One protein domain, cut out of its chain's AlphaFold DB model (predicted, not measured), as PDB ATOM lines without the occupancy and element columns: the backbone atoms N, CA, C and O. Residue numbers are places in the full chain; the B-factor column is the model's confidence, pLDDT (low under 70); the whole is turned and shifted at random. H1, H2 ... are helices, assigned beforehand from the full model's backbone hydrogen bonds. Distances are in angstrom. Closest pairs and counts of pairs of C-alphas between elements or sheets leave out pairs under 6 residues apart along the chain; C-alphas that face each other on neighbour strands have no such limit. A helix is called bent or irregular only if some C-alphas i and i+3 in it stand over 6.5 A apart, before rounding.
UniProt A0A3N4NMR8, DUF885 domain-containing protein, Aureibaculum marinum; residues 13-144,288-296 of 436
ATOM      1  N   LEU A  13      26.528  28.513  40.366       26.89
ATOM      2  CA  LEU A  13      27.857  27.940  40.117       26.89
ATOM      3  C   LEU A  13      28.644  28.954  39.281       26.89
ATOM      4  O   LEU A  13      28.669  28.884  38.061       26.89
ATOM      5  N   SER A  14      29.088  30.044  39.905       27.83
ATOM      6  CA  SER A  14      30.445  30.130  40.462       27.83
ATOM      7  C   SER A  14      30.518  30.587  41.932       27.83
ATOM      8  O   SER A  14      31.590  30.945  42.419       27.83
ATOM      9  N   LEU A  15      29.405  30.547  42.677       34.41
ATOM     10  CA  LEU A  15      29.308  31.109  44.034       34.41
ATOM     11  C   LEU A  15      29.536  30.109  45.188       34.41
ATOM     12  O   LEU A  15      29.539  30.516  46.348       34.41
ATOM     13  N   ALA A  16      29.753  28.820  44.909       27.72
ATOM     14  CA  ALA A  16      29.793  27.776  45.941       27.72
ATOM     15  C   ALA A  16      31.011  26.838  45.872       27.72
ATOM     16  O   ALA A  16      30.889  25.656  46.168       27.72
ATOM     17  N   PHE A  17      32.201  27.348  45.545       40.31
ATOM     18  CA  PHE A  17      33.451  26.615  45.792       40.31
ATOM     19  C   PHE A  17      34.520  27.507  46.417       40.31
ATOM     20  O   PHE A  17      35.603  27.703  45.885       40.31
ATOM     21  N   PHE A  18      34.179  28.075  47.574       37.88
ATOM     22  CA  PHE A  18      35.150  28.740  48.450       37.88
ATOM     23  C   PHE A  18      34.849  28.577  49.951       37.88
ATOM     24  O   PHE A  18      35.452  29.236  50.794       37.88
ATOM     25  N   LEU A  19      33.903  27.697  50.307       30.59
ATOM     26  CA  LEU A  19      33.315  27.658  51.652       30.59
ATOM     27  C   LEU A  19      33.310  26.271  52.307       30.59
ATOM     28  O   LEU A  19      32.531  26.013  53.222       30.59
ATOM     29  N   ILE A  20      34.236  25.400  51.905       32.19
ATOM     30  CA  ILE A  20      34.590  24.202  52.671       32.19
ATOM     31  C   ILE A  20      36.101  24.225  52.881       32.19
ATOM     32  O   ILE A  20      36.814  23.498  52.216       32.19
ATOM     33  N   MET A  21      36.592  25.128  53.733       34.22
ATOM     34  CA  MET A  21      37.876  24.943  54.442       34.22
ATOM     35  C   MET A  21      38.136  25.973  55.559       34.22
ATOM     36  O   MET A  21      39.225  26.016  56.108       34.22
ATOM     37  N   THR A  22      37.156  26.789  55.973       35.12
ATOM     38  CA  THR A  22      37.322  27.644  57.173       35.12
ATOM     39  C   THR A  22      36.372  27.308  58.319       35.12
ATOM     40  O   THR A  22      36.203  28.121  59.221       35.12
ATOM     41  N   ILE A  23      35.736  26.129  58.304       34.53
ATOM     42  CA  ILE A  23      34.825  25.685  59.382       34.53
ATOM     43  C   ILE A  23      35.471  24.649  60.320       34.53
ATOM     44  O   ILE A  23      34.977  24.453  61.426       34.53
ATOM     45  N   TYR A  24      36.619  24.065  59.970       31.73
ATOM     46  CA  TYR A  24      37.402  23.270  60.915       31.73
ATOM     47  C   TYR A  24      38.785  23.883  61.079       31.73
ATOM     48  O   TYR A  24      39.551  23.974  60.126       31.73
ATOM     49  N   GLY A  25      39.073  24.327  62.304       33.41
ATOM     50  CA  GLY A  25      40.391  24.760  62.747       33.41
ATOM     51  C   GLY A  25      41.386  23.604  62.717       33.41
ATOM     52  O   GLY A  25      41.678  23.010  63.745       33.41
ATOM     53  N   TYR A  26      41.889  23.306  61.525       37.84
ATOM     54  CA  TYR A  26      43.062  22.471  61.287       37.84
ATOM     55  C   TYR A  26      44.112  23.255  60.492       37.84
ATOM     56  O   TYR A  26      44.804  22.692  59.659       37.84
ATOM     57  N   ALA A  27      44.264  24.550  60.774       37.62
ATOM     58  CA  ALA A  27      45.508  25.233  60.451       37.62
ATOM     59  C   ALA A  27      46.536  24.813  61.511       37.62
ATOM     60  O   ALA A  27      46.787  25.520  62.484       37.62
ATOM     61  N   GLN A  28      47.099  23.616  61.358       42.81
ATOM     62  CA  GLN A  28      48.508  23.497  61.698       42.81
ATOM     63  C   GLN A  28      49.177  24.372  60.641       42.81
ATOM     64  O   GLN A  28      49.167  23.980  59.477       42.81
ATOM     65  N   GLU A  29      49.623  25.581  61.006       50.50
ATOM     66  CA  GLU A  29      50.436  26.416  60.116       50.50
ATOM     67  C   GLU A  29      51.629  25.563  59.697       50.50
ATOM     68  O   GLU A  29      52.600  25.385  60.431       50.50
ATOM     69  N   THR A  30      51.496  24.918  58.547       59.94
ATOM     70  CA  THR A  30      52.567  24.123  57.989       59.94
ATOM     71  C   THR A  30      53.522  25.167  57.464       59.94
ATOM     72  O   THR A  30      53.166  25.943  56.575       59.94
ATOM     73  N   ASN A  31      54.696  25.259  58.089       67.38
ATOM     74  CA  ASN A  31      55.736  26.205  57.711       67.38
ATOM     75  C   ASN A  31      56.226  25.860  56.304       67.38
ATOM     76  O   ASN A  31      57.199  25.133  56.117       67.38
ATOM     77  N   LEU A  32      55.504  26.355  55.304       81.62
ATOM     78  CA  LEU A  32      55.952  26.360  53.930       81.62
ATOM     79  C   LEU A  32      57.163  27.284  53.829       81.62
ATOM     80  O   LEU A  32      57.178  28.333  54.478       81.62
ATOM     81  N   PRO A  33      58.157  26.940  52.997       81.25
ATOM     82  CA  PRO A  33      59.233  27.869  52.712       81.25
ATOM     83  C   PRO A  33      58.662  29.179  52.155       81.25
ATOM     84  O   PRO A  33      57.688  29.190  51.385       81.25
ATOM     85  N   ASP A  34      59.289  30.289  52.541       82.06
ATOM     86  CA  ASP A  34      59.082  31.557  51.856       82.06
ATOM     87  C   ASP A  34      59.412  31.393  50.371       82.06
ATOM     88  O   ASP A  34      60.303  30.633  49.989       82.06
ATOM     89  N   GLY A  35      58.662  32.092  49.525       86.44
ATOM     90  CA  GLY A  35      58.828  31.987  48.083       86.44
ATOM     91  C   GLY A  35      57.542  32.192  47.299       86.44
ATOM     92  O   GLY A  35      56.439  32.382  47.838       86.44
ATOM     93  N   THR A  36      57.721  32.153  45.986       90.88
ATOM     94  CA  THR A  36      56.680  32.196  44.968       90.88
ATOM     95  C   THR A  36      55.728  31.007  45.091       90.88
ATOM     96  O   THR A  36      56.038  29.959  45.662       90.88
ATOM     97  N   ILE A  37      54.543  31.146  44.496       91.94
ATOM     98  CA  ILE A  37      53.572  30.050  44.402       91.94
ATOM     99  C   ILE A  37      54.167  28.802  43.728       91.94
ATOM    100  O   ILE A  37      53.869  27.685  44.135       91.94
ATOM    101  N   ILE A  38      55.058  28.982  42.749       92.94
ATOM    102  CA  ILE A  38      55.709  27.879  42.032       92.94
ATOM    103  C   ILE A  38      56.648  27.110  42.968       92.94
ATOM    104  O   ILE A  38      56.608  25.883  42.992       92.94
ATOM    105  N   GLU A  39      57.445  27.812  43.777       94.06
ATOM    106  CA  GLU A  39      58.350  27.189  44.754       94.06
ATOM    107  C   GLU A  39      57.573  26.429  45.834       94.06
ATOM    108  O   GLU A  39      57.921  25.295  46.165       94.06
ATOM    109  N   LYS A  40      56.459  26.993  46.313       95.06
ATOM    110  CA  LYS A  40      55.565  26.316  47.268       95.06
ATOM    111  C   LYS A  40      54.949  25.050  46.678       95.06
ATOM    112  O   LYS A  40      54.926  24.014  47.336       95.06
ATOM    113  N   LEU A  41      54.490  25.101  45.428       95.38
ATOM    114  CA  LEU A  41      53.938  23.930  44.743       95.38
ATOM    115  C   LEU A  41      55.007  22.867  44.459       95.38
ATOM    116  O   LEU A  41      54.728  21.677  44.593       95.38
ATOM    117  N   ALA A  42      56.240  23.270  44.146       95.06
ATOM    118  CA  ALA A  42      57.367  22.350  44.017       95.06
ATOM    119  C   ALA A  42      57.704  21.665  45.352       95.06
ATOM    120  O   ALA A  42      57.913  20.454  45.373       95.06
ATOM    121  N   TYR A  43      57.676  22.408  46.465       95.31
ATOM    122  CA  TYR A  43      57.840  21.852  47.811       95.31
ATOM    123  C   TYR A  43      56.742  20.830  48.141       95.31
ATOM    124  O   TYR A  43      57.042  19.736  48.615       95.31
ATOM    125  N   ILE A  44      55.479  21.144  47.817       96.19
ATOM    126  CA  ILE A  44      54.335  20.236  48.000       96.19
ATOM    127  C   ILE A  44      54.449  18.995  47.108       96.19
ATOM    128  O   ILE A  44      54.000  17.917  47.488       96.19
ATOM    129  N   LYS A  45      55.054  19.088  45.922       96.81
ATOM    130  CA  LYS A  45      55.209  17.947  45.008       96.81
ATOM    131  C   LYS A  45      56.128  16.842  45.554       96.81
ATOM    132  O   LYS A  45      55.945  15.689  45.165       96.81
ATOM    133  N   ASP A  46      57.054  17.141  46.461       96.00
ATOM    134  CA  ASP A  46      57.883  16.119  47.110       96.00
ATOM    135  C   ASP A  46      57.204  15.581  48.379       96.00
ATOM    136  O   ASP A  46      57.066  16.277  49.385       96.00
ATOM    137  N   SER A  47      56.787  14.312  48.348       94.56
ATOM    138  CA  SER A  47      56.116  13.665  49.480       94.56
ATOM    139  C   SER A  47      56.996  13.546  50.726       94.56
ATOM    140  O   SER A  47      56.466  13.368  51.817       94.56
ATOM    141  N   LYS A  48      58.331  13.611  50.594       94.94
ATOM    142  CA  LYS A  48      59.267  13.477  51.726       94.94
ATOM    143  C   LYS A  48      59.232  14.671  52.680       94.94
ATOM    144  O   LYS A  48      59.700  14.547  53.806       94.94
ATOM    145  N   ASN A  49      58.672  15.796  52.241       94.25
ATOM    146  CA  ASN A  49      58.556  17.017  53.036       94.25
ATOM    147  C   ASN A  49      57.415  16.975  54.067       94.25
ATOM    148  O   ASN A  49      57.278  17.911  54.847       94.25
ATOM    149  N   PHE A  50      56.592  15.922  54.075       93.75
ATOM    150  CA  PHE A  50      55.377  15.846  54.888       93.75
ATOM    151  C   PHE A  50      55.330  14.552  55.695       93.75
ATOM    152  O   PHE A  50      55.812  13.507  55.256       93.75
ATOM    153  N   SER A  51      54.707  14.606  56.872       92.25
ATOM    154  CA  SER A  51      54.562  13.440  57.751       92.25
ATOM    155  C   SER A  51      53.491  12.457  57.260       92.25
ATOM    156  O   SER A  51      53.539  11.268  57.575       92.25
ATOM    157  N   SER A  52      52.526  12.936  56.465       94.06
ATOM    158  CA  SER A  52      51.464  12.123  55.864       94.06
ATOM    159  C   SER A  52      50.930  12.727  54.560       94.06
ATOM    160  O   SER A  52      51.023  13.932  54.328       94.06
ATOM    161  N   GLU A  53      50.297  11.900  53.720       94.69
ATOM    162  CA  GLU A  53      49.608  12.377  52.507       94.69
ATOM    163  C   GLU A  53      48.401  13.272  52.847       94.69
ATOM    164  O   GLU A  53      48.139  14.243  52.139       94.69
ATOM    165  N   SER A  54      47.722  13.007  53.970       93.12
ATOM    166  CA  SER A  54      46.630  13.841  54.489       93.12
ATOM    167  C   SER A  54      47.082  15.232  54.941       93.12
ATOM    168  O   SER A  54      46.328  16.187  54.803       93.12
ATOM    169  N   GLU A  55      48.287  15.379  55.496       93.44
ATOM    170  CA  GLU A  55      48.865  16.699  55.785       93.44
ATOM    171  C   GLU A  55      49.161  17.427  54.470       93.44
ATOM    172  O   GLU A  55      48.653  18.516  54.218       93.44
ATOM    173  N   ARG A  56      49.909  16.767  53.585       94.75
ATOM    174  CA  ARG A  56      50.364  17.304  52.302       94.75
ATOM    175  C   ARG A  56      49.236  17.850  51.426       94.75
ATOM    176  O   ARG A  56      49.368  18.920  50.834       94.75
ATOM    177  N   ILE A  57      48.118  17.129  51.337       94.88
ATOM    178  CA  ILE A  57      46.958  17.559  50.549       94.88
ATOM    179  C   ILE A  57      46.247  18.770  51.169       94.88
ATOM    180  O   ILE A  57      45.796  19.656  50.447       94.88
ATOM    181  N   LYS A  58      46.192  18.864  52.502       92.69
ATOM    182  CA  LYS A  58      45.620  20.032  53.187       92.69
ATOM    183  C   LYS A  58      46.462  21.275  52.918       92.69
ATOM    184  O   LYS A  58      45.897  22.309  52.577       92.69
ATOM    185  N   VAL A  59      47.790  21.140  52.925       94.25
ATOM    186  CA  VAL A  59      48.700  22.230  52.537       94.25
ATOM    187  C   VAL A  59      48.472  22.673  51.089       94.25
ATOM    188  O   VAL A  59      48.434  23.872  50.811       94.25
ATOM    189  N   LEU A  60      48.242  21.739  50.156       95.75
ATOM    190  CA  LEU A  60      47.856  22.086  48.781       95.75
ATOM    191  C   LEU A  60      46.569  22.923  48.748       95.75
ATOM    192  O   LEU A  60      46.512  23.924  48.034       95.75
ATOM    193  N   PHE A  61      45.548  22.535  49.515       94.44
ATOM    194  CA  PHE A  61      44.278  23.259  49.570       94.44
ATOM    195  C   PHE A  61      44.424  24.659  50.169       94.44
ATOM    196  O   PHE A  61      43.797  25.598  49.676       94.44
ATOM    197  N   GLU A  62      45.258  24.828  51.192       91.00
ATOM    198  CA  GLU A  62      45.565  26.138  51.771       91.00
ATOM    199  C   GLU A  62      46.281  27.041  50.763       91.00
ATOM    200  O   GLU A  62      45.884  28.192  50.565       91.00
ATOM    201  N   VAL A  63      47.284  26.500  50.066       93.81
ATOM    202  CA  VAL A  63      48.028  27.221  49.026       93.81
ATOM    203  C   VAL A  63      47.125  27.607  47.857       93.81
ATOM    204  O   VAL A  63      47.183  28.754  47.417       93.81
ATOM    205  N   TYR A  64      46.248  26.706  47.407       93.50
ATOM    206  CA  TYR A  64      45.229  27.014  46.402       93.50
ATOM    207  C   TYR A  64      44.272  28.107  46.880       93.50
ATOM    208  O   TYR A  64      44.052  29.099  46.193       93.50
ATOM    209  N   THR A  65      43.730  27.973  48.090       88.25
ATOM    210  CA  THR A  65      42.801  28.962  48.654       88.25
ATOM    211  C   THR A  65      43.451  30.343  48.697       88.25
ATOM    212  O   THR A  65      42.849  31.326  48.264       88.25
ATOM    213  N   LYS A  66      44.701  30.429  49.165       88.56
ATOM    214  CA  LYS A  66      45.450  31.685  49.211       88.56
ATOM    215  C   LYS A  66      45.721  32.244  47.813       88.56
ATOM    216  O   LYS A  66      45.467  33.426  47.600       88.56
ATOM    217  N   SER A  67      46.158  31.417  46.857       90.56
ATOM    218  CA  SER A  67      46.441  31.882  45.492       90.56
ATOM    219  C   SER A  67      45.194  32.422  44.797       90.56
ATOM    220  O   SER A  67      45.262  33.428  44.102       90.56
ATOM    221  N   GLN A  68      44.037  31.796  45.015       88.75
ATOM    222  CA  GLN A  68      42.772  32.259  44.452       88.75
ATOM    223  C   GLN A  68      42.297  33.584  45.086       88.75
ATOM    224  O   GLN A  68      41.698  34.405  44.393       88.75
ATOM    225  N   LEU A  69      42.574  33.830  46.375       87.31
ATOM    226  CA  LEU A  69      42.307  35.130  47.013       87.31
ATOM    227  C   LEU A  69      43.266  36.221  46.512       87.31
ATOM    228  O   LEU A  69      42.833  37.344  46.265       87.31
ATOM    229  N   GLU A  70      44.544  35.887  46.316       88.81
ATOM    230  CA  GLU A  70      45.554  36.784  45.736       88.81
ATOM    231  C   GLU A  70      45.250  37.138  44.273       88.81
ATOM    232  O   GLU A  70      45.461  38.277  43.865       88.81
ATOM    233  N   ALA A  71      44.724  36.188  43.493       89.56
ATOM    234  CA  ALA A  71      44.316  36.395  42.104       89.56
ATOM    235  C   ALA A  71      42.984  37.156  41.967       89.56
ATOM    236  O   ALA A  71      42.668  37.658  40.889       89.56
ATOM    237  N   SER A  72      42.181  37.242  43.033       90.38
ATOM    238  CA  SER A  72      40.915  37.986  43.039       90.38
ATOM    239  C   SER A  72      40.697  38.768  44.349       90.38
ATOM    240  O   SER A  72      39.784  38.442  45.119       90.38
ATOM    241  N   PRO A  73      41.502  39.812  44.637       92.06
ATOM    242  CA  PRO A  73      41.387  40.606  45.860       92.06
ATOM    243  C   PRO A  73      40.006  41.226  46.110       92.06
ATOM    244  O   PRO A  73      39.567  41.336  47.258       92.06
ATOM    245  N   ALA A  74      39.287  41.634  45.064       87.69
ATOM    246  CA  ALA A  74      37.938  42.173  45.223       87.69
ATOM    247  C   ALA A  74      36.933  41.081  45.630       87.69
ATOM    248  O   ALA A  74      36.104  41.295  46.518       87.69
ATOM    249  N   ARG A  75      37.095  39.856  45.123       83.00
ATOM    250  CA  ARG A  75      36.356  38.683  45.614       83.00
ATOM    251  C   ARG A  75      36.709  38.345  47.066       83.00
ATOM    252  O   ARG A  75      35.826  37.981  47.839       83.00
ATOM    253  N   ALA A  76      37.971  38.500  47.467       85.69
ATOM    254  CA  ALA A  76      38.372  38.327  48.863       85.69
ATOM    255  C   ALA A  76      37.622  39.310  49.785       85.69
ATOM    256  O   ALA A  76      37.091  38.892  50.814       85.69
ATOM    257  N   THR A  77      37.468  40.576  49.373       84.50
ATOM    258  CA  THR A  77      36.606  41.547  50.071       84.50
ATOM    259  C   THR A  77      35.153  41.085  50.132       84.50
ATOM    260  O   THR A  77      34.560  41.132  51.207       84.50
ATOM    261  N   PHE A  78      34.592  40.589  49.023       76.69
ATOM    262  CA  PHE A  78      33.215  40.084  48.976       76.69
ATOM    263  C   PHE A  78      32.959  38.973  50.005       76.69
ATOM    264  O   PHE A  78      31.923  38.956  50.666       76.69
ATOM    265  N   PHE A  79      33.931  38.079  50.206       74.75
ATOM    266  CA  PHE A  79      33.855  37.015  51.212       74.75
ATOM    267  C   PHE A  79      34.287  37.439  52.623       74.75
ATOM    268  O   PHE A  79      34.327  36.606  53.531       74.75
ATOM    269  N   GLY A  80      34.625  38.713  52.834       76.88
ATOM    270  CA  GLY A  80      35.089  39.219  54.124       76.88
ATOM    271  C   GLY A  80      36.464  38.687  54.537       76.88
ATOM    272  O   GLY A  80      36.753  38.605  55.730       76.88
ATOM    273  N   LYS A  81      37.311  38.294  53.575       82.06
ATOM    274  CA  LYS A  81      38.688  37.861  53.836       82.06
ATOM    275  C   LYS A  81      39.604  39.087  53.973       82.06
ATOM    276  O   LYS A  81      39.723  39.865  53.024       82.06
ATOM    277  N   PRO A  82      40.241  39.293  55.140       80.94
ATOM    278  CA  PRO A  82      41.098  40.453  55.374       80.94
ATOM    279  C   PRO A  82      42.407  40.364  54.576       80.94
ATOM    280  O   PRO A  82      42.776  39.304  54.084       80.94
ATOM    281  N   GLY A  83      43.126  41.486  54.474       86.38
ATOM    282  CA  GLY A  83      44.458  41.564  53.848       86.38
ATOM    283  C   GLY A  83      44.465  42.005  52.380       86.38
ATOM    284  O   GLY A  83      45.468  42.530  51.915       86.38
ATOM    285  N   PHE A  84      43.334  41.897  51.679       89.88
ATOM    286  CA  PHE A  84      43.238  42.135  50.228       89.88
ATOM    287  C   PHE A  84      42.485  43.417  49.841       89.88
ATOM    288  O   PHE A  84      42.422  43.788  48.671       89.88
ATOM    289  N   ASN A  85      41.919  44.117  50.824       90.44
ATOM    290  CA  ASN A  85      40.996  45.236  50.620       90.44
ATOM    291  C   ASN A  85      41.596  46.431  49.858       90.44
ATOM    292  O   ASN A  85      40.847  47.220  49.296       90.44
ATOM    293  N   HIS A  86      42.922  46.561  49.809       94.62
ATOM    294  CA  HIS A  86      43.623  47.651  49.125       94.62
ATOM    295  C   HIS A  86      43.937  47.364  47.646       94.62
ATOM    296  O   HIS A  86      44.469  48.240  46.966       94.62
ATOM    297  N   LEU A  87      43.640  46.158  47.150       94.88
ATOM    298  CA  LEU A  87      44.028  45.696  45.815       94.88
ATOM    299  C   LEU A  87      42.814  45.484  44.907       94.88
ATOM    300  O   LEU A  87      41.712  45.170  45.374       94.88
ATOM    301  N   TRP A  88      43.052  45.626  43.606       95.38
ATOM    302  CA  TRP A  88      42.161  45.178  42.539       95.38
ATOM    303  C   TRP A  88      42.693  43.903  41.891       95.38
ATOM    304  O   TRP A  88      43.874  43.579  42.011       95.38
ATOM    305  N   ASP A  89      41.794  43.203  41.210       92.81
ATOM    306  CA  ASP A  89      42.103  42.017  40.421       92.81
ATOM    307  C   ASP A  89      43.009  42.413  39.234       92.81
ATOM    308  O   ASP A  89      42.794  43.449  38.597       92.81
ATOM    309  N   ASP A  90      44.030  41.606  38.933       93.00
ATOM    310  CA  ASP A  90      44.896  41.830  37.770       93.00
ATOM    311  C   ASP A  90      44.256  41.233  36.512       93.00
ATOM    312  O   ASP A  90      44.441  40.061  36.181       93.00
ATOM    313  N   VAL A  91      43.466  42.062  35.833       91.38
ATOM    314  CA  VAL A  91      42.723  41.709  34.612       91.38
ATOM    315  C   VAL A  91      43.502  41.975  33.317       91.38
ATOM    316  O   VAL A  91      42.910  42.001  32.239       91.38
ATOM    317  N   SER A  92      44.816  42.209  33.413       93.12
ATOM    318  CA  SER A  92      45.691  42.363  32.246       93.12
ATOM    319  C   SER A  92      45.926  41.025  31.519       93.12
ATOM    320  O   SER A  92      45.718  39.947  32.103       93.12
ATOM    321  N   PRO A  93      46.409  41.053  30.264       91.81
ATOM    322  CA  PRO A  93      46.879  39.852  29.572       91.81
ATOM    323  C   PRO A  93      47.962  39.097  30.363       91.81
ATOM    324  O   PRO A  93      47.927  37.866  30.467       91.81
ATOM    325  N   GLU A  94      48.892  39.816  30.998       94.56
ATOM    326  CA  GLU A  94      49.947  39.243  31.837       94.56
ATOM    327  C   GLU A  94      49.381  38.553  33.082       94.56
ATOM    328  O   GLU A  94      49.777  37.423  33.393       94.56
ATOM    329  N   GLY A  95      48.432  39.199  33.764       93.81
ATOM    330  CA  GLY A  95      47.729  38.640  34.919       93.81
ATOM    331  C   GLY A  95      46.986  37.357  34.559       93.81
ATOM    332  O   GLY A  95      47.138  36.329  35.226       93.81
ATOM    333  N   THR A  96      46.275  37.369  33.430       92.00
ATOM    334  CA  THR A  96      45.565  36.201  32.891       92.00
ATOM    335  C   THR A  96      46.531  35.047  32.609       92.00
ATOM    336  O   THR A  96      46.315  33.919  33.060       92.00
ATOM    337  N   LYS A  97      47.651  35.323  31.926       94.50
ATOM    338  CA  LYS A  97      48.683  34.324  31.615       94.50
ATOM    339  C   LYS A  97      49.318  33.735  32.876       94.50
ATOM    340  O   LYS A  97      49.518  32.522  32.953       94.50
ATOM    341  N   LYS A  98      49.621  34.577  33.868       94.88
ATOM    342  CA  LYS A  98      50.155  34.148  35.168       94.88
ATOM    343  C   LYS A  98      49.167  33.227  35.886       94.88
ATOM    344  O   LYS A  98      49.561  32.148  36.329       94.88
ATOM    345  N   ASN A  99      47.898  33.622  35.968       92.75
ATOM    346  CA  ASN A  99      46.859  32.845  36.640       92.75
ATOM    347  C   ASN A  99      46.633  31.491  35.953       92.75
ATOM    348  O   ASN A  99      46.563  30.470  36.636       92.75
ATOM    349  N   LEU A 100      46.617  31.448  34.616       94.88
ATOM    350  CA  LEU A 100      46.504  30.198  33.861       94.88
ATOM    351  C   LEU A 100      47.711  29.272  34.081       94.88
ATOM    352  O   LEU A 100      47.540  28.064  34.244       94.88
ATOM    353  N   ALA A 101      48.931  29.818  34.125       96.06
ATOM    354  CA  ALA A 101      50.136  29.032  34.385       96.06
ATOM    355  C   ALA A 101      50.116  28.389  35.782       96.06
ATOM    356  O   ALA A 101      50.485  27.227  35.933       96.06
ATOM    357  N   VAL A 102      49.641  29.117  36.795       95.88
ATOM    358  CA  VAL A 102      49.466  28.585  38.154       95.88
ATOM    359  C   VAL A 102      48.347  27.539  38.196       95.88
ATOM    360  O   VAL A 102      48.541  26.456  38.748       95.88
ATOM    361  N   LEU A 103      47.204  27.817  37.560       95.56
ATOM    362  CA  LEU A 103      46.072  26.891  37.474       95.56
ATOM    363  C   LEU A 103      46.460  25.567  36.803       95.56
ATOM    364  O   LEU A 103      46.032  24.502  37.245       95.56
ATOM    365  N   LYS A 104      47.329  25.619  35.786       97.56
ATOM    366  CA  LYS A 104      47.898  24.428  35.149       97.56
ATOM    367  C   LYS A 104      48.615  23.529  36.154       97.56
ATOM    368  O   LYS A 104      48.368  22.327  36.175       97.56
ATOM    369  N   ILE A 105      49.468  24.105  37.003       97.88
ATOM    370  CA  ILE A 105      50.230  23.346  38.005       97.88
ATOM    371  C   ILE A 105      49.276  22.709  39.027       97.88
ATOM    372  O   ILE A 105      49.452  21.543  39.380       97.88
ATOM    373  N   PHE A 106      48.233  23.426  39.457       97.75
ATOM    374  CA  PHE A 106      47.190  22.841  40.306       97.75
ATOM    375  C   PHE A 106      46.431  21.705  39.607       97.75
ATOM    376  O   PHE A 106      46.151  20.688  40.230       97.75
ATOM    377  N   ASN A 107      46.119  21.810  38.314       97.81
ATOM    378  CA  ASN A 107      45.475  20.704  37.593       97.81
ATOM    379  C   ASN A 107      46.406  19.483  37.486       97.81
ATOM    380  O   ASN A 107      45.966  18.339  37.591       97.81
ATOM    381  N   GLU A 108      47.710  19.703  37.315       97.75
ATOM    382  CA  GLU A 108      48.716  18.638  37.309       97.75
ATOM    383  C   GLU A 108      48.896  17.981  38.689       97.75
ATOM    384  O   GLU A 108      49.311  16.817  38.757       97.75
ATOM    385  N   SER A 109      48.541  18.671  39.783       97.25
ATOM    386  CA  SER A 109      48.704  18.146  41.142       97.25
ATOM    387  C   SER A 109      47.830  16.938  41.447       97.25
ATOM    388  O   SER A 109      48.138  16.192  42.376       97.25
ATOM    389  N   LYS A 110      46.801  16.667  40.633       95.50
ATOM    390  CA  LYS A 110      45.992  15.441  40.728       95.50
ATOM    391  C   LYS A 110      46.823  14.152  40.683       95.50
ATOM    392  O   LYS A 110      46.406  13.139  41.230       95.50
ATOM    393  N   ASN A 111      48.015  14.210  40.080       96.81
ATOM    394  CA  ASN A 111      48.927  13.076  39.920       96.81
ATOM    395  C   ASN A 111      50.036  13.009  40.988       96.81
ATOM    396  O   ASN A 111      50.929  12.174  40.879       96.81
ATOM    397  N   TRP A 112      50.059  13.913  41.974       97.19
ATOM    398  CA  TRP A 112      51.163  13.990  42.944       97.19
ATOM    399  C   TRP A 112      50.957  13.133  44.196       97.19
ATOM    400  O   TRP A 112      51.916  12.920  44.940       97.19
ATOM    401  N   PHE A 113      49.728  12.675  44.443       96.25
ATOM    402  CA  PHE A 113      49.309  12.085  45.714       96.25
ATOM    403  C   PHE A 113      49.028  10.591  45.591       96.25
ATOM    404  O   PHE A 113      48.533  10.118  44.566       96.25
ATOM    405  N   ASN A 114      49.296   9.850  46.665       96.12
ATOM    406  CA  ASN A 114      48.924   8.442  46.775       96.12
ATOM    407  C   ASN A 114      47.568   8.314  47.485       96.12
ATOM    408  O   ASN A 114      47.482   8.416  48.710       96.12
ATOM    409  N   LEU A 115      46.517   8.044  46.705       95.25
ATOM    410  CA  LEU A 115      45.139   7.967  47.199       95.25
ATOM    411  C   LEU A 115      44.919   6.857  48.233       95.25
ATOM    412  O   LEU A 115      44.061   7.011  49.099       95.25
ATOM    413  N   ASP A 116      45.696   5.773  48.196       96.19
ATOM    414  CA  ASP A 116      45.551   4.655  49.139       96.19
ATOM    415  C   ASP A 116      45.979   5.035  50.563       96.19
ATOM    416  O   ASP A 116      45.597   4.376  51.528       96.19
ATOM    417  N   LYS A 117      46.751   6.120  50.704       96.19
ATOM    418  CA  LYS A 117      47.213   6.658  51.991       96.19
ATOM    419  C   LYS A 117      46.334   7.790  52.531       96.19
ATOM    420  O   LYS A 117      46.649   8.340  53.584       96.19
ATOM    421  N   LEU A 118      45.268   8.154  51.817       94.75
ATOM    422  CA  LEU A 118      44.320   9.180  52.242       94.75
ATOM    423  C   LEU A 118      43.170   8.578  53.053       94.75
ATOM    424  O   LEU A 118      42.708   7.465  52.786       94.75
ATOM    425  N   THR A 119      42.660   9.364  54.000       94.94
ATOM    426  CA  THR A 119      41.369   9.084  54.639       94.94
ATOM    427  C   THR A 119      40.231   9.196  53.618       94.94
ATOM    428  O   THR A 119      40.380   9.835  52.575       94.94
ATOM    429  N   ASP A 120      39.074   8.601  53.907       94.88
ATOM    430  CA  ASP A 120      37.926   8.682  52.996       94.88
ATOM    431  C   ASP A 120      37.418  10.125  52.823       94.88
ATOM    432  O   ASP A 120      37.087  10.529  51.707       94.88
ATOM    433  N   ASP A 121      37.456  10.933  53.886       93.62
ATOM    434  CA  ASP A 121      37.124  12.360  53.818       93.62
ATOM    435  C   ASP A 121      38.120  13.129  52.935       93.62
ATOM    436  O   ASP A 121      37.713  13.941  52.099       93.62
ATOM    437  N   ASP A 122      39.423  12.852  53.055       94.06
ATOM    438  CA  ASP A 122      40.439  13.494  52.216       94.06
ATOM    439  C   ASP A 122      40.305  13.080  50.745       94.06
ATOM    440  O   ASP A 122      40.457  13.924  49.864       94.06
ATOM    441  N   LYS A 123      39.947  11.821  50.452       95.25
ATOM    442  CA  LYS A 123      39.650  11.370  49.079       95.25
ATOM    443  C   LYS A 123      38.474  12.141  48.482       95.25
ATOM    444  O   LYS A 123      38.548  12.569  47.328       95.25
ATOM    445  N   ILE A 124      37.404  12.349  49.256       95.12
ATOM    446  CA  ILE A 124      36.244  13.138  48.817       95.12
ATOM    447  C   ILE A 124      36.667  14.585  48.553       95.12
ATOM    448  O   ILE A 124      36.424  15.096  47.457       95.12
ATOM    449  N   ASN A 125      37.359  15.225  49.496       93.50
ATOM    450  CA  ASN A 125      37.837  16.599  49.332       93.50
ATOM    451  C   ASN A 125      38.779  16.740  48.125       93.50
ATOM    452  O   ASN A 125      38.656  17.694  47.357       93.50
ATOM    453  N   PHE A 126      39.659  15.762  47.892       95.25
ATOM    454  CA  PHE A 126      40.540  15.750  46.726       95.25
ATOM    455  C   PHE A 126      39.781  15.605  45.416       95.25
ATOM    456  O   PHE A 126      40.091  16.288  44.445       95.25
ATOM    457  N   SER A 127      38.768  14.737  45.379       94.44
ATOM    458  CA  SER A 127      37.935  14.550  44.188       94.44
ATOM    459  C   SER A 127      37.207  15.840  43.801       94.44
ATOM    460  O   SER A 127      37.153  16.202  42.627       94.44
ATOM    461  N   ILE A 128      36.726  16.577  44.805       93.56
ATOM    462  CA  ILE A 128      36.074  17.874  44.655       93.56
ATOM    463  C   ILE A 128      37.069  18.925  44.152       93.56
ATOM    464  O   ILE A 128      36.780  19.623  43.181       93.56
ATOM    465  N   PHE A 129      38.244  19.016  44.780       95.25
ATOM    466  CA  PHE A 129      39.313  19.922  44.362       95.25
ATOM    467  C   PHE A 129      39.732  19.663  42.910       95.25
ATOM    468  O   PHE A 129      39.710  20.581  42.095       95.25
ATOM    469  N   ASN A 130      40.043  18.410  42.567       95.31
ATOM    470  CA  ASN A 130      40.500  18.032  41.231       95.31
ATOM    471  C   ASN A 130      39.444  18.318  40.169       95.31
ATOM    472  O   ASN A 130      39.789  18.774  39.083       95.31
ATOM    473  N   ARG A 131      38.163  18.086  40.482       92.69
ATOM    474  CA  ARG A 131      37.068  18.470  39.594       92.69
ATOM    475  C   ARG A 131      37.022  19.984  39.404       92.69
ATOM    476  O   ARG A 131      37.057  20.445  38.274       92.69
ATOM    477  N   SER A 132      36.992  20.754  40.492       91.12
ATOM    478  CA  SER A 132      36.900  22.217  40.425       91.12
ATOM    479  C   SER A 132      38.066  22.838  39.654       91.12
ATOM    480  O   SER A 132      37.862  23.748  38.857       91.12
ATOM    481  N   VAL A 133      39.291  22.377  39.902       94.88
ATOM    482  CA  VAL A 133      40.496  22.874  39.230       94.88
ATOM    483  C   VAL A 133      40.564  22.397  37.783       94.88
ATOM    484  O   VAL A 133      40.931  23.180  36.910       94.88
ATOM    485  N   GLY A 134      40.203  21.139  37.521       94.94
ATOM    486  CA  GLY A 134      40.163  20.567  36.178       94.94
ATOM    487  C   GLY A 134      39.161  21.289  35.284       94.94
ATOM    488  O   GLY A 134      39.557  21.799  34.244       94.94
ATOM    489  N   ASP A 135      37.914  21.432  35.741       91.75
ATOM    490  CA  ASP A 135      36.850  22.125  35.005       91.75
ATOM    491  C   ASP A 135      37.239  23.600  34.731       91.75
ATOM    492  O   ASP A 135      37.053  24.098  33.622       91.75
ATOM    493  N   GLN A 136      37.864  24.294  35.696       92.44
ATOM    494  CA  GLN A 136      38.393  25.654  35.483       92.44
ATOM    495  C   GLN A 136      39.550  25.694  34.475       92.44
ATOM    496  O   GLN A 136      39.631  26.617  33.667       92.44
ATOM    497  N   TYR A 137      40.482  24.740  34.537       95.50
ATOM    498  CA  TYR A 137      41.625  24.699  33.627       95.50
ATOM    499  C   TYR A 137      41.195  24.365  32.199       95.50
ATOM    500  O   TYR A 137      41.659  25.015  31.264       95.50
ATOM    501  N   ASP A 138      40.314  23.382  32.023       93.50
ATOM    502  CA  ASP A 138      39.807  22.968  30.714       93.50
ATOM    503  C   ASP A 138      39.107  24.141  30.013       93.50
ATOM    504  O   ASP A 138      39.361  24.375  28.828       93.50
ATOM    505  N   LEU A 139      38.326  24.931  30.766       92.06
ATOM    506  CA  LEU A 139      37.687  26.149  30.274       92.06
ATOM    507  C   LEU A 139      38.725  27.242  29.942       92.06
ATOM    508  O   LEU A 139      38.833  27.677  28.796       92.06
ATOM    509  N   ASN A 140      39.554  27.636  30.913       91.75
ATOM    510  CA  ASN A 140      40.445  28.798  30.784       91.75
ATOM    511  C   ASN A 140      41.648  28.571  29.854       91.75
ATOM    512  O   ASN A 140      42.260  29.531  29.389       91.75
ATOM    513  N   SER A 141      42.045  27.317  29.617       95.06
ATOM    514  CA  SER A 141      43.187  26.995  28.747       95.06
ATOM    515  C   SER A 141      42.845  27.030  27.260       95.06
ATOM    516  O   SER A 141      43.742  27.216  26.437       95.06
ATOM    517  N   GLN A 142      41.568  26.857  26.917       93.12
ATOM    518  CA  GLN A 142      41.101  26.747  25.535       93.12
ATOM    519  C   GLN A 142      40.238  27.932  25.112       93.12
ATOM    520  O   GLN A 142      40.229  28.289  23.933       93.12
ATOM    521  N   PHE A 143      39.521  28.537  26.058       94.94
ATOM    522  CA  PHE A 143      38.491  29.517  25.766       94.94
ATOM    523  C   PHE A 143      38.782  30.843  26.473       94.94
ATOM    524  O   PHE A 143      38.750  30.910  27.704       94.94
ATOM    525  N   PRO A 144      39.088  31.911  25.721       93.56
ATOM    526  CA  PRO A 144      39.556  33.155  26.306       93.56
ATOM    527  C   PRO A 144      38.386  34.048  26.751       93.56
ATOM    528  O   PRO A 144      38.110  35.097  26.164       93.56
ATOM    529  N   THR A 288      31.311  26.351  19.279       95.44
ATOM    530  CA  THR A 288      30.550  25.122  19.582       95.44
ATOM    531  C   THR A 288      31.232  24.296  20.670       95.44
ATOM    532  O   THR A 288      30.568  23.824  21.593       95.44
ATOM    533  N   ALA A 289      32.559  24.142  20.598       95.31
ATOM    534  CA  ALA A 289      33.319  23.473  21.652       95.31
ATOM    535  C   ALA A 289      33.254  24.278  22.956       95.31
ATOM    536  O   ALA A 289      33.057  23.692  24.017       95.31
ATOM    537  N   TRP A 290      33.323  25.610  22.860       96.31
ATOM    538  CA  TRP A 290      33.180  26.497  24.013       96.31
ATOM    539  C   TRP A 290      31.820  26.318  24.692       96.31
ATOM    540  O   TRP A 290      31.754  26.116  25.900       96.31
ATOM    541  N   TYR A 291      30.731  26.309  23.923       95.69
ATOM    542  CA  TYR A 291      29.388  26.112  24.462       95.69
ATOM    543  C   TYR A 291      29.234  24.753  25.156       95.69
ATOM    544  O   TYR A 291      28.654  24.676  26.235       95.69
ATOM    545  N   ASN A 292      29.797  23.690  24.576       93.00
ATOM    546  CA  ASN A 292      29.767  22.358  25.179       93.00
ATOM    547  C   ASN A 292      30.575  22.287  26.483       93.00
ATOM    548  O   ASN A 292      30.108  21.684  27.450       93.00
ATOM    549  N   GLU A 293      31.746  22.928  26.548       92.94
ATOM    550  CA  GLU A 293      32.512  22.988  27.798       92.94
ATOM    551  C   GLU A 293      31.772  23.816  28.857       92.94
ATOM    552  O   GLU A 293      31.694  23.397  30.009       92.94
ATOM    553  N   GLN A 294      31.122  24.921  28.470       93.12
ATOM    554  CA  GLN A 294      30.277  25.704  29.380       93.12
ATOM    555  C   GLN A 294      29.078  24.896  29.898       93.12
ATOM    556  O   GLN A 294      28.734  24.989  31.077       93.12
ATOM    557  N   ILE A 295      28.455  24.053  29.063       93.69
ATOM    558  CA  ILE A 295      27.413  23.120  29.519       93.69
ATOM    559  C   ILE A 295      27.977  22.212  30.611       93.69
ATOM    560  O   ILE A 295      27.398  22.145  31.697       93.69
ATOM    561  N   LYS A 296      29.108  21.546  30.361       90.31
ATOM    562  CA  LYS A 296      29.739  20.643  31.333       90.31
ATOM    563  C   LYS A 296      30.092  21.375  32.633       90.31
ATOM    564  O   LYS A 296      29.748  20.886  33.714       90.31
TER     565      LYS A 296
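Overview. This is residues 13 to 144 and 288 to 296 of the 436 residues of the protein "DUF885 domain-containing protein" of Aureibaculum marinum (UniProt A0A3N4NMR8). Three long helices, H2, H4 and H5, form a loose bundle, with H5 slanting past the other two and the short H1 packed on H2 and H4 from the side away from H5. Short H3 turns off at the end of H2, short H6 packs on H5 near its last residues, and a long stretch with no named element, residues 13 to 36, runs along the outside before H1. The bundle H2, H4, H5 is up and down, each helix running against the one before it. The printed part has 141 residues with six named helices, H1 to H6 in chain order, and no named strand; its class is all helix. It is compact, with a radius of gyration of the C-alphas of 15.6 A and spans of 43 by 38 by 28 A.

Along the chain. Start at Leu 13 and pass residues 13 to 36 to reach C-alpha 37 at (53.572, 30.050, 44.402), where H1 begins; it ends at residue 45. H2, residues 53 to 71, is 26.7 A long, and H3 is residues 73 to 78. Find C-alpha 93 at (46.879, 39.852, 29.572); from there H4 runs 28.8 A to residue 111. H4 is neither bent nor irregular, but only just: C-alphas 108 and 111 are 6.1 A apart. H5, residues 120 to 142, is the longest at 33.0 A. H6, residues 288 to 296, ends at C-alpha 296 at (29.739, 20.643, 31.333).

Arrangement. Look first at H5, a hub together with H2. H5 touches H4 closest at the C-alphas of Gly 134 and Asn 107, 5.5 A apart; this hairpin has a tilt of 38 degrees, only just steep. Residues 122 to 129 of H5 touch residues 54 to 61 of H2, closest at the C-alphas of Asp 122 and Ser 54, 6.6 A. H2 and H4 are close but not clearly touching, with the C-alphas of Ala 71 and Asn 99 closest at 7.0 A. H1 and H2 form a hairpin at a shallow tilt of 12 degrees, closest at the C-alphas of Ile 44 and Arg 56, 6.5 A. H1 also touches residues 102 to 109 of H4, closest at the C-alphas of Ile 38 and Val 102, 7.4 A. H3 and H2 only just touch, only at the corner, with 3 pairs of C-alphas within 8 A; the closest, Leu 69 and Ala 76, are 5.4 A apart. H6 touches residues 138 to 139 of H5, closest at the C-alphas of Glu 293 and Leu 139, 6.6 A. H1 and H5 are apart. Every O i to N i+4 pair is within hydrogen-bond range in H1, H3 and H6, against 14 of 15 in H2, 13 of 15 in H4 and 18 of 19 in H5.

Size, cuts and confidence. The two C-alphas farthest apart, Ser 51 and Thr 288, are 46.6 A from each other. Residues 145 to 287 are not printed; C-alphas 144 and 288 are 13.8 A apart across the cut. The link from H3 to H4 is long, with 14 residues. Look at residues 13 to 31 for pLDDT under 70.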